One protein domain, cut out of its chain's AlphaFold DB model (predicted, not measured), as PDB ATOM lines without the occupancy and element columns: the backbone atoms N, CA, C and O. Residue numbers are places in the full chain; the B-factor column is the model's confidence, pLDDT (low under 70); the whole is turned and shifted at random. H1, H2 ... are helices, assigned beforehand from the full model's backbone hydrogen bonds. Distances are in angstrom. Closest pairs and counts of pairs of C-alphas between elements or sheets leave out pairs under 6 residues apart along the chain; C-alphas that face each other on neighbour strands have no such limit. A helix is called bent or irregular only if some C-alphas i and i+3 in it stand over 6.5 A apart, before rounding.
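Overview. This is residues 277 to 366 of the 568 residues of the protein "C2H2-type domain-containing protein" of Orbilia oligospora (UniProt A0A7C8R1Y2). This is a loose rod of helices and loops: a first loop, residues 277 to 289, and H1 make one end, H2 and a narrow looped-back stretch within residues 303 to 324 run side by side along the rod, and H3 turns the chain at the other end. H4 then heads back toward the H1 end, apart from H2, and residues 360 to 366 stick out free. The printed part has 90 residues with four named helices, H1, H2, H3 and H4 in that order, and no named strand; the class is all helix, though 44 of the 90 residues are in named elements, under half. The radius of gyration of the C-alphas is 15.4 A, loose, and the spans are 48 by 23 by 21 A.

Arrangement. H1, residues 290 to 302, and H2, residues 325 to 339, are apart. Between them, residues 309 to 310 pair antiparallel with residues 319 to 320. H3, residues 341 to 346, is close to H2 but not clearly touching, with the closest C-alphas, those of Gln 337 and Phe 344, 6.1 A apart; their lines stand about perpendicular at 75 degrees. H4, residues 351 to 360, is apart from H1, H2 and H3. Every O i to N i+4 pair is within hydrogen-bond range in H2 and H3, against 8 of 9 in H1 and 4 of 6 in H4.

Along the chain. H1 begins at C-alpha 290 (117.757, 93.184, 122.842) and measures 16.4 A; it is only just irregular, with C-alphas 299 and 302 6.54 A apart. H2 measures 21.1 A and H3 8.8 A. H4 measures 14.2 A and ends at C-alpha 360 (117.682, 96.692, 107.833).

Size, cuts and confidence. The C-alphas farthest apart, those of Gly 282 and Glu 342, are 48.7 A apart. The printed part has no cut. The link from H1 to H2 is long, with 22 residues; the other two are tight. Mean pLDDT of the printed part is 78.5, with residues 303 to 308, 323 and 348 to 366 under 70.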
ATOM      1  N   ILE A 277     115.934  97.417 130.100       95.81
ATOM      2  CA  ILE A 277     114.831  98.101 130.791       95.81
ATOM      3  C   ILE A 277     114.361  99.281 129.944       95.81
ATOM      4  O   ILE A 277     115.179 100.035 129.424       95.81
ATOM      5  N   CYS A 278     113.049  99.429 129.762       95.31
ATOM      6  CA  CYS A 278     112.487 100.544 129.011       95.31
ATOM      7  C   CYS A 278     112.442 101.815 129.853       95.31
ATOM      8  O   CYS A 278     111.753 101.864 130.868       95.31
ATOM      9  N   GLU A 279     113.144 102.843 129.382       95.31
ATOM     10  CA  GLU A 279     113.246 104.155 130.027       95.31
ATOM     11  C   GLU A 279     112.075 105.093 129.694       95.31
ATOM     12  O   GLU A 279     112.041 106.226 130.166       95.31
ATOM     13  N   PHE A 280     111.096 104.648 128.895       92.12
ATOM     14  CA  PHE A 280     109.939 105.481 128.579       92.12
ATOM     15  C   PHE A 280     109.134 105.777 129.860       92.12
ATOM     16  O   PHE A 280     108.824 104.829 130.600       92.12
ATOM     17  N   PRO A 281     108.792 107.049 130.147       93.69
ATOM     18  CA  PRO A 281     108.117 107.430 131.384       93.69
ATOM     19  C   PRO A 281     106.851 106.601 131.630       93.69
ATOM     20  O   PRO A 281     105.954 106.554 130.794       93.69
ATOM     21  N   GLY A 282     106.795 105.915 132.775       90.94
ATOM     22  CA  GLY A 282     105.655 105.078 133.170       90.94
ATOM     23  C   GLY A 282     105.631 103.658 132.591       90.94
ATOM     24  O   GLY A 282     104.724 102.899 132.917       90.94
ATOM     25  N   CYS A 283     106.613 103.256 131.775       95.25
ATOM     26  CA  CYS A 283     106.615 101.924 131.171       95.25
ATOM     27  C   CYS A 283     107.290 100.847 132.032       95.25
ATOM     28  O   CYS A 283     106.703  99.792 132.273       95.25
ATOM     29  N   GLY A 284     108.552 101.061 132.425       93.50
ATOM     30  CA  GLY A 284     109.322 100.150 133.285       93.50
ATOM     31  C   GLY A 284     109.478  98.705 132.782       93.50
ATOM     32  O   GLY A 284     109.891  97.831 133.543       93.50
ATOM     33  N   THR A 285     109.138  98.406 131.523       94.44
ATOM     34  CA  THR A 285     109.132  97.026 131.017       94.44
ATOM     35  C   THR A 285     110.557  96.500 130.870       94.44
ATOM     36  O   THR A 285     111.405  97.148 130.256       94.44
ATOM     37  N   VAL A 286     110.816  95.299 131.393       95.75
ATOM     38  CA  VAL A 286     112.126  94.638 131.325       95.75
ATOM     39  C   VAL A 286     112.094  93.512 130.296       95.75
ATOM     40  O   VAL A 286     111.307  92.573 130.392       95.75
ATOM     41  N   CYS A 287     112.975  93.590 129.305       93.94
ATOM     42  CA  CYS A 287     113.132  92.607 128.246       93.94
ATOM     43  C   CYS A 287     114.399  91.774 128.470       93.94
ATOM     44  O   CYS A 287     115.486  92.304 128.683       93.94
ATOM     45  N   GLY A 288     114.273  90.448 128.367       90.75
ATOM     46  CA  GLY A 288     115.409  89.525 128.494       90.75
ATOM     47  C   GLY A 288     116.307  89.443 127.254       90.75
ATOM     48  O   GLY A 288     117.343  88.789 127.298       90.75
ATOM     49  N   THR A 289     115.914  90.068 126.136       89.38
ATOM     50  CA  THR A 289     116.699  90.114 124.892       89.38
ATOM     51  C   THR A 289     116.619  91.497 124.249       89.38
ATOM     52  O   THR A 289     115.577  92.153 124.316       89.38
ATOM     53  N   LEU A 290     117.694  91.909 123.568       87.06
ATOM     54  CA  LEU A 290     117.757  93.184 122.842       87.06
ATOM     55  C   LEU A 290     116.676  93.275 121.752       87.06
ATOM     56  O   LEU A 290     116.049  94.313 121.581       87.06
ATOM     57  N   ARG A 291     116.397  92.165 121.054       84.12
ATOM     58  CA  ARG A 291     115.337  92.098 120.037       84.12
ATOM     59  C   ARG A 291     113.952  92.349 120.635       84.12
ATOM     60  O   ARG A 291     113.171  93.103 120.064       84.12
ATOM     61  N   GLY A 292     113.652  91.735 121.783       83.31
ATOM     62  CA  GLY A 292     112.392  91.966 122.493       83.31
ATOM     63  C   GLY A 292     112.253  93.414 122.964       83.31
ATOM     64  O   GLY A 292     111.173  93.985 122.863       83.31
ATOM     65  N   PHE A 293     113.360  94.019 123.396       92.25
ATOM     66  CA  PHE A 293     113.417  95.421 123.799       92.25
ATOM     67  C   PHE A 293     113.149  96.394 122.647       92.25
ATOM     68  O   PHE A 293     112.284  97.258 122.774       92.25
ATOM     69  N   ALA A 294     113.830  96.220 121.512       85.19
ATOM     70  CA  ALA A 294     113.612  97.033 120.316       85.19
ATOM     71  C   ALA A 294     112.162  96.913 119.827       85.19
ATOM     72  O   ALA A 294     111.505  97.914 119.553       85.19
ATOM     73  N   GLN A 295     111.623  95.690 119.815       82.62
ATOM     74  CA  GLN A 295     110.229  95.443 119.469       82.62
ATOM     75  C   GLN A 295     109.269  96.134 120.452       82.62
ATOM     76  O   GLN A 295     108.288  96.749 120.042       82.62
ATOM     77  N   HIS A 296     109.550  96.064 121.753       87.19
ATOM     78  CA  HIS A 296     108.755  96.729 122.775       87.19
ATOM     79  C   HIS A 296     108.742  98.255 122.601       87.19
ATOM     80  O   HIS A 296     107.654  98.834 122.595       87.19
ATOM     81  N   GLN A 297     109.912  98.882 122.434       86.06
ATOM     82  CA  GLN A 297     110.012 100.328 122.225       86.06
ATOM     83  C   GLN A 297     109.272 100.764 120.967       86.06
ATOM     84  O   GLN A 297     108.516 101.736 120.984       86.06
ATOM     85  N   LEU A 298     109.440  99.995 119.898       80.50
ATOM     86  CA  LEU A 298     108.814 100.282 118.629       80.50
ATOM     87  C   LEU A 298     107.281 100.245 118.729       80.50
ATOM     88  O   LEU A 298     106.618 101.239 118.441       80.50
ATOM     89  N   PHE A 299     106.714  99.134 119.205       79.69
ATOM     90  CA  PHE A 299     105.262  98.938 119.208       79.69
ATOM     91  C   PHE A 299     104.509  99.740 120.268       79.69
ATOM     92  O   PHE A 299     103.331 100.014 120.063       79.69
ATOM     93  N   ASN A 300     105.128 100.042 121.413       81.19
ATOM     94  CA  ASN A 300     104.400 100.631 122.542       81.19
ATOM     95  C   ASN A 300     104.717 102.112 122.773       81.19
ATOM     96  O   ASN A 300     103.889 102.782 123.376       81.19
ATOM     97  N   HIS A 301     105.852 102.628 122.281       86.44
ATOM     98  CA  HIS A 301     106.265 104.015 122.557       86.44
ATOM     99  C   HIS A 301     106.367 104.874 121.313       86.44
ATOM    100  O   HIS A 301     105.900 106.005 121.309       86.44
ATOM    101  N   THR A 302     106.966 104.355 120.239       79.81
ATOM    102  CA  THR A 302     107.185 105.191 119.049       79.81
ATOM    103  C   THR A 302     105.928 105.401 118.213       79.81
ATOM    104  O   THR A 302     105.914 106.299 117.377       79.81
ATOM    105  N   GLY A 303     104.898 104.561 118.375       64.12
ATOM    106  CA  GLY A 303     103.678 104.616 117.561       64.12
ATOM    107  C   GLY A 303     103.912 104.407 116.058       64.12
ATOM    108  O   GLY A 303     102.958 104.448 115.287       64.12
ATOM    109  N   ARG A 304     105.160 104.159 115.625       59.00
ATOM    110  CA  ARG A 304     105.507 103.870 114.236       59.00
ATOM    111  C   ARG A 304     105.047 102.461 113.897       59.00
ATOM    112  O   ARG A 304     105.728 101.471 114.160       59.00
ATOM    113  N   VAL A 305     103.859 102.392 113.304       55.59
ATOM    114  CA  VAL A 305     103.284 101.178 112.710       55.59
ATOM    115  C   VAL A 305     103.851 100.919 111.305       55.59
ATOM    116  O   VAL A 305     103.487  99.934 110.671       55.59
ATOM    117  N   ASP A 306     104.795 101.746 110.841       56.06
ATOM    118  CA  ASP A 306     105.438 101.647 109.520       56.06
ATOM    119  C   ASP A 306     106.180 100.311 109.303       56.06
ATOM    120  O   ASP A 306     106.483  99.932 108.177       56.06
ATOM    121  N   PHE A 307     106.379  99.529 110.370       62.06
ATOM    122  CA  PHE A 307     106.867  98.145 110.328       62.06
ATOM    123  C   PHE A 307     105.776  97.114 110.001       62.06
ATOM    124  O   PHE A 307     105.935  95.917 110.269       62.06
ATOM    125  N   ALA A 308     104.649  97.557 109.444       69.44
ATOM    126  CA  ALA A 308     103.701  96.662 108.816       69.44
ATOM    127  C   ALA A 308     104.435  95.898 107.711       69.44
ATOM    128  O   ALA A 308     105.100  96.478 106.857       69.44
ATOM    129  N   TYR A 309     104.327  94.577 107.738       83.69
ATOM    130  CA  TYR A 309     104.830  93.758 106.650       83.69
ATOM    131  C   TYR A 309     103.988  94.132 105.425       83.69
ATOM    132  O   TYR A 309     102.769  93.973 105.466       83.69
ATOM    133  N   GLN A 310     104.601  94.713 104.395       90.31
ATOM    134  CA  GLN A 310     103.900  95.150 103.187       90.31
ATOM    135  C   GLN A 310     103.996  94.081 102.100       90.31
ATOM    136  O   GLN A 310     104.978  93.335 102.001       90.31
ATOM    137  N   CYS A 311     102.952  93.981 101.284       93.50
ATOM    138  CA  CYS A 311     102.984  93.169 100.084       93.50
ATOM    139  C   CYS A 311     103.948  93.798  99.071       93.50
ATOM    140  O   CYS A 311     103.787  94.947  98.682       93.50
ATOM    141  N   LEU A 312     104.938  93.030  98.616       91.25
ATOM    142  CA  LEU A 312     105.918  93.489  97.620       91.25
ATOM    143  C   LEU A 312     105.380  93.506  96.174       91.25
ATOM    144  O   LEU A 312     106.126  93.818  95.248       91.25
ATOM    145  N   TYR A 313     104.117  93.134  95.950       91.88
ATOM    146  CA  TYR A 313     103.533  93.155  94.611       91.88
ATOM    147  C   TYR A 313     103.303  94.611  94.160       91.88
ATOM    148  O   TYR A 313     102.629  95.354  94.880       91.88
ATOM    149  N   PRO A 314     103.803  95.037  92.981       92.19
ATOM    150  CA  PRO A 314     103.621  96.402  92.493       92.19
ATOM    151  C   PRO A 314     102.144  96.817  92.452       92.19
ATOM    152  O   PRO A 314     101.324  96.182  91.791       92.19
ATOM    153  N   GLY A 315     101.804  97.888  93.172       90.75
ATOM    154  CA  GLY A 315     100.435  98.405  93.268       90.75
ATOM    155  C   GLY A 315      99.554  97.731  94.327       90.75
ATOM    156  O   GLY A 315      98.402  98.130  94.483       90.75
ATOM    157  N   CYS A 316     100.063  96.752  95.082       92.44
ATOM    158  CA  CYS A 316      99.340  96.199  96.222       92.44
ATOM    159  C   CYS A 316      99.643  96.986  97.503       92.44
ATOM    160  O   CYS A 316     100.774  97.016  97.972       92.44
ATOM    161  N   LEU A 317      98.608  97.581  98.101       90.81
ATOM    162  CA  LEU A 317      98.709  98.343  99.354       90.81
ATOM    163  C   LEU A 317      98.455  97.486 100.606       90.81
ATOM    164  O   LEU A 317      98.285  98.016 101.705       90.81
ATOM    165  N   TYR A 318      98.379  96.160 100.458       90.81
ATOM    166  CA  TYR A 318      98.133  95.279 101.593       90.81
ATOM    167  C   TYR A 318      99.325  95.300 102.546       90.81
ATOM    168  O   TYR A 318     100.454  94.986 102.165       90.81
ATOM    169  N   SER A 319      99.054  95.611 103.808       89.75
ATOM    170  CA  SER A 319     100.039  95.547 104.874       89.75
ATOM    171  C   SER A 319      99.451  94.877 106.111       89.75
ATOM    172  O   SER A 319      98.239  94.887 106.335       89.75
ATOM    173  N   TYR A 320     100.308  94.238 106.904       87.81
ATOM    174  CA  TYR A 320      99.895  93.555 108.122       87.81
ATOM    175  C   TYR A 320     100.792  93.946 109.295       87.81
ATOM    176  O   TYR A 320     101.972  93.589 109.357       87.81
ATOM    177  N   ALA A 321     100.206  94.660 110.254       80.19
ATOM    178  CA  ALA A 321     100.845  95.047 111.503       80.19
ATOM    179  C   ALA A 321     100.288  94.191 112.650       80.19
ATOM    180  O   ALA A 321      99.137  94.337 113.056       80.19
ATOM    181  N   TYR A 322     101.097  93.275 113.183       79.12
ATOM    182  CA  TYR A 322     100.721  92.475 114.352       79.12
ATOM    183  C   TYR A 322     101.892  92.325 115.312       79.12
ATOM    184  O   TYR A 322     103.056  92.363 114.909       79.12
ATOM    185  N   LYS A 323     101.579  92.096 116.595       63.06
ATOM    186  CA  LYS A 323     102.555  91.794 117.650       63.06
ATOM    187  C   LYS A 323     103.190  90.420 117.392       63.06
ATOM    188  O   LYS A 323     102.793  89.412 117.964       63.06
ATOM    189  N   GLY A 324     104.162  90.381 116.482       76.62
ATOM    190  CA  GLY A 324     104.918  89.186 116.120       76.62
ATOM    191  C   GLY A 324     105.361  89.203 114.662       76.62
ATOM    192  O   GLY A 324     104.560  88.922 113.774       76.62
ATOM    193  N   ALA A 325     106.656  89.446 114.435       76.12
ATOM    194  CA  ALA A 325     107.281  89.449 113.111       76.12
ATOM    195  C   ALA A 325     106.914  88.210 112.276       76.12
ATOM    196  O   ALA A 325     106.482  88.321 111.136       76.12
ATOM    197  N   ASN A 326     106.996  87.016 112.872       78.88
ATOM    198  CA  ASN A 326     106.716  85.762 112.164       78.88
ATOM    199  C   ASN A 326     105.243  85.627 111.758       78.88
ATOM    200  O   ASN A 326     104.937  85.129 110.680       78.88
ATOM    201  N   THR A 327     104.330  86.067 112.622       80.75
ATOM    202  CA  THR A 327     102.894  86.039 112.339       80.75
ATOM    203  C   THR A 327     102.558  87.017 111.225       80.75
ATOM    204  O   THR A 327     101.833  86.663 110.303       80.75
ATOM    205  N   ALA A 328     103.140  88.215 111.264       84.12
ATOM    206  CA  ALA A 328     102.919  89.204 110.229       84.12
ATOM    207  C   ALA A 328     103.488  88.782 108.867       84.12
ATOM    208  O   ALA A 328     102.762  88.824 107.874       84.12
ATOM    209  N   ARG A 329     104.708  88.224 108.839       86.06
ATOM    210  CA  ARG A 329     105.275  87.561 107.648       86.06
ATOM    211  C   ARG A 329     104.346  86.485 107.099       86.06
ATOM    212  O   ARG A 329     104.087  86.450 105.902       86.06
ATOM    213  N   PHE A 330     103.824  85.616 107.967       89.50
ATOM    214  CA  PHE A 330     102.924  84.541 107.558       89.50
ATOM    215  C   PHE A 330     101.667  85.078 106.863       89.50
ATOM    216  O   PHE A 330     101.297  84.566 105.810       89.50
ATOM    217  N   PHE A 331     101.030  86.116 107.409       91.31
ATOM    218  CA  PHE A 331      99.812  86.677 106.820       91.31
ATOM    219  C   PHE A 331     100.063  87.412 105.503       91.31
ATOM    220  O   PHE A 331      99.292  87.223 104.564       91.31
ATOM    221  N   VAL A 332     101.158  88.165 105.383       92.94
ATOM    222  CA  VAL A 332     101.530  88.794 104.105       92.94
ATOM    223  C   VAL A 332     101.874  87.749 103.052       92.94
ATOM    224  O   VAL A 332     101.394  87.848 101.926       92.94
ATOM    225  N   ARG A 333     102.596  86.687 103.424       92.69
ATOM    226  CA  ARG A 333     102.890  85.561 102.528       92.69
ATOM    227  C   ARG A 333     101.617  84.842 102.082       92.69
ATOM    228  O   ARG A 333     101.479  84.500 100.913       92.69
ATOM    229  N   GLN A 334     100.667  84.631 102.992       94.38
ATOM    230  CA  GLN A 334      99.356  84.066 102.659       94.38
ATOM    231  C   GLN A 334      98.561  84.975 101.714       94.38
ATOM    232  O   GLN A 334      97.938  84.478 100.780       94.38
ATOM    233  N   HIS A 335      98.594  86.290 101.924       94.94
ATOM    234  CA  HIS A 335      97.984  87.253 101.011       94.94
ATOM    235  C   HIS A 335      98.632  87.186  99.617       94.94
ATOM    236  O   HIS A 335      97.922  87.003  98.632       94.94
ATOM    237  N   GLN A 336      99.965  87.219  99.531       94.75
ATOM    238  CA  GLN A 336     100.697  87.104  98.265       94.75
ATOM    239  C   GLN A 336     100.384  85.794  97.528       94.75
ATOM    240  O   GLN A 336     100.174  85.801  96.322       94.75
ATOM    241  N   GLN A 337     100.276  84.675  98.248       94.00
ATOM    242  CA  GLN A 337      99.897  83.386  97.662       94.00
ATOM    243  C   GLN A 337      98.477  83.367  97.096       94.00
ATOM    244  O   GLN A 337      98.222  82.640  96.140       94.00
ATOM    245  N   ARG A 338      97.546  84.113  97.696       95.69
ATOM    246  CA  ARG A 338      96.131  84.107  97.305       95.69
ATOM    247  C   ARG A 338      95.830  85.108  96.200       95.69
ATOM    248  O   ARG A 338      95.225  84.733  95.204       95.69
ATOM    249  N   GLU A 339      96.275  86.346  96.375       96.44
ATOM    250  CA  GLU A 339      95.925  87.465  95.496       96.44
ATOM    251  C   GLU A 339      96.962  87.671  94.381       96.44
ATOM    252  O   GLU A 339      96.644  88.195  93.317       96.44
ATOM    253  N   HIS A 340      98.199  87.206  94.585       95.31
ATOM    254  CA  HIS A 340      99.315  87.387  93.651       95.31
ATOM    255  C   HIS A 340      99.980  86.057  93.288       95.31
ATOM    256  O   HIS A 340     101.192  86.000  93.106       95.31
ATOM    257  N   SER A 341      99.195  84.978  93.186       93.81
ATOM    258  CA  SER A 341      99.709  83.607  93.045       93.81
ATOM    259  C   SER A 341     100.678  83.410  91.867       93.81
ATOM    260  O   SER A 341     101.697  82.746  92.038       93.81
ATOM    261  N   GLU A 342     100.412  84.007  90.702       93.06
ATOM    262  CA  GLU A 342     101.277  83.902  89.514       93.06
ATOM    263  C   GLU A 342     102.604  84.654  89.692       93.06
ATOM    264  O   GLU A 342     103.672  84.113  89.415       93.06
ATOM    265  N   TRP A 343     102.565  85.867  90.250       93.88
ATOM    266  CA  TRP A 343     103.778  86.611  90.601       93.88
ATOM    267  C   TRP A 343     104.562  85.907  91.715       93.88
ATOM    268  O   TRP A 343     105.775  85.751  91.618       93.88
ATOM    269  N   PHE A 344     103.869  85.396  92.734       90.38
ATOM    270  CA  PHE A 344     104.469  84.708  93.874       90.38
ATOM    271  C   PHE A 344     105.168  83.402  93.475       90.38
ATOM    272  O   PHE A 344     106.189  83.060  94.061       90.38
ATOM    273  N   LYS A 345     104.661  82.677  92.467       89.62
ATOM    274  CA  LYS A 345     105.341  81.495  91.903       89.62
ATOM    275  C   LYS A 345     106.647  81.858  91.188       89.62
ATOM    276  O   LYS A 345     107.589  81.075  91.238       89.62
ATOM    277  N   ASN A 346     106.694  83.023  90.540       87.38
ATOM    278  CA  ASN A 346     107.851  83.469  89.756       87.38
ATOM    279  C   ASN A 346     108.943  84.113  90.621       87.38
ATOM    280  O   ASN A 346     110.113  84.100  90.247       87.38
ATOM    281  N   VAL A 347     108.583  84.648  91.790       80.25
ATOM    282  CA  VAL A 347     109.536  85.183  92.766       80.25
ATOM    283  C   VAL A 347     109.908  84.070  93.760       80.25
ATOM    284  O   VAL A 347     109.363  83.974  94.857       80.25
ATOM    285  N   SER A 348     110.793  83.169  93.324       58.50
ATOM    286  CA  SER A 348     111.297  82.012  94.087       58.50
ATOM    287  C   SER A 348     112.125  82.409  95.324       58.50
ATOM    288  O   SER A 348     112.727  83.475  95.322       58.50
ATOM    289  N   SER A 349     112.139  81.512  96.331       55.56
ATOM    290  CA  SER A 349     113.010  81.291  97.521       55.56
ATOM    291  C   SER A 349     113.662  82.468  98.275       55.56
ATOM    292  O   SER A 349     113.710  82.440  99.503       55.56
ATOM    293  N   ASP A 350     114.121  83.510  97.594       57.03
ATOM    294  CA  ASP A 350     114.992  84.561  98.135       57.03
ATOM    295  C   ASP A 350     114.209  85.713  98.790       57.03
ATOM    296  O   ASP A 350     114.784  86.673  99.303       57.03
ATOM    297  N   GLN A 351     112.871  85.628  98.835       60.66
ATOM    298  CA  GLN A 351     112.057  86.611  99.560       60.66
ATOM    299  C   GLN A 351     112.326  86.609 101.062       60.66
ATOM    300  O   GLN A 351     112.160  87.659 101.681       60.66
ATOM    301  N   ASP A 352     112.736  85.478 101.648       56.81
ATOM    302  CA  ASP A 352     113.113  85.470 103.060       56.81
ATOM    303  C   ASP A 352     114.332  86.386 103.280       56.81
ATOM    304  O   ASP A 352     114.303  87.148 104.241       56.81
ATOM    305  N   GLU A 353     115.310  86.438 102.360       58.19
ATOM    306  CA  GLU A 353     116.454  87.373 102.406       58.19
ATOM    307  C   GLU A 353     116.080  88.825 102.062       58.19
ATOM    308  O   GLU A 353     116.484  89.750 102.770       58.19
ATOM    309  N   LEU A 354     115.250  89.059 101.039       55.41
ATOM    310  CA  LEU A 354     114.789  90.414 100.692       55.41
ATOM    311  C   LEU A 354     113.974  91.060 101.821       55.41
ATOM    312  O   LEU A 354     114.067  92.269 102.039       55.41
ATOM    313  N   TYR A 355     113.226  90.266 102.594       58.56
ATOM    314  CA  TYR A 355     112.519  90.760 103.776       58.56
ATOM    315  C   TYR A 355     113.452  91.136 104.938       58.56
ATOM    316  O   TYR A 355     113.029  91.901 105.805       58.56
ATOM    317  N   TYR A 356     114.684  90.612 104.982       48.81
ATOM    318  CA  TYR A 356     115.722  91.075 105.912       48.81
ATOM    319  C   TYR A 356     116.366  92.382 105.420       48.81
ATOM    320  O   TYR A 356     116.554  93.305 106.207       48.81
ATOM    321  N   LEU A 357     116.595  92.532 104.111       48.44
ATOM    322  CA  LEU A 357     117.204  93.740 103.535       48.44
ATOM    323  C   LEU A 357     116.313  94.993 103.633       48.44
ATOM    324  O   LEU A 357     116.814  96.089 103.882       48.44
ATOM    325  N   VAL A 358     114.992  94.850 103.488       49.25
ATOM    326  CA  VAL A 358     114.056  95.985 103.611       49.25
ATOM    327  C   VAL A 358     113.849  96.406 105.075       49.25
ATOM    328  O   VAL A 358     113.616  97.585 105.332       49.25
ATOM    329  N   SER A 359     113.999  95.500 106.054       49.50
ATOM    330  CA  SER A 359     113.945  95.864 107.483       49.50
ATOM    331  C   SER A 359     115.229  96.519 108.006       49.50
ATOM    332  O   SER A 359     115.180  97.282 108.975       49.50
ATOM    333  N   ASP A 360     116.365  96.248 107.365       42.94
ATOM    334  CA  ASP A 360     117.682  96.692 107.833       42.94
ATOM    335  C   ASP A 360     118.107  98.047 107.234       42.94
ATOM    336  O   ASP A 360     118.917  98.757 107.831       42.94
ATOM    337  N   ASN A 361     117.506  98.480 106.117       38.09
ATOM    338  CA  ASN A 361     117.866  99.749 105.468       38.09
ATOM    339  C   ASN A 361     117.453 101.018 106.242       38.09
ATOM    340  O   ASN A 361     118.016 102.082 105.986       38.09
ATOM    341  N   GLU A 362     116.558 100.924 107.231       41.59
ATOM    342  CA  GLU A 362     116.204 102.066 108.097       41.59
ATOM    343  C   GLU A 362     116.599 101.888 109.570       41.59
ATOM    344  O   GLU A 362     116.485 102.824 110.363       41.59
ATOM    345  N   THR A 363     117.159 100.734 109.950       44.53
ATOM    346  CA  THR A 363     117.747 100.540 111.280       44.53
ATOM    347  C   THR A 363     119.263 100.420 111.178       44.53
ATOM    348  O   THR A 363     119.845  99.344 111.280       44.53
ATOM    349  N   ARG A 364     119.946 101.569 111.057       39.12
ATOM    350  CA  ARG A 364     121.366 101.652 111.432       39.12
ATOM    351  C   ARG A 364     121.501 101.342 112.927       39.12
ATOM    352  O   ARG A 364     121.537 102.243 113.762       39.12
ATOM    353  N   LEU A 365     121.612 100.061 113.273       40.09
ATOM    354  CA  LEU A 365     122.325  99.657 114.477       40.09
ATOM    355  C   LEU A 365     123.772 100.161 114.330       40.09
ATOM    356  O   LEU A 365     124.359 100.014 113.255       40.09
ATOM    357  N   PRO A 366     124.362 100.794 115.360       38.00
ATOM    358  CA  PRO A 366     125.712 101.328 115.256       38.00
ATOM    359  C   PRO A 366     126.697 100.209 114.863       38.00
ATOM    360  O   PRO A 366     126.610  99.117 115.430       38.00
TER     361      PRO A 366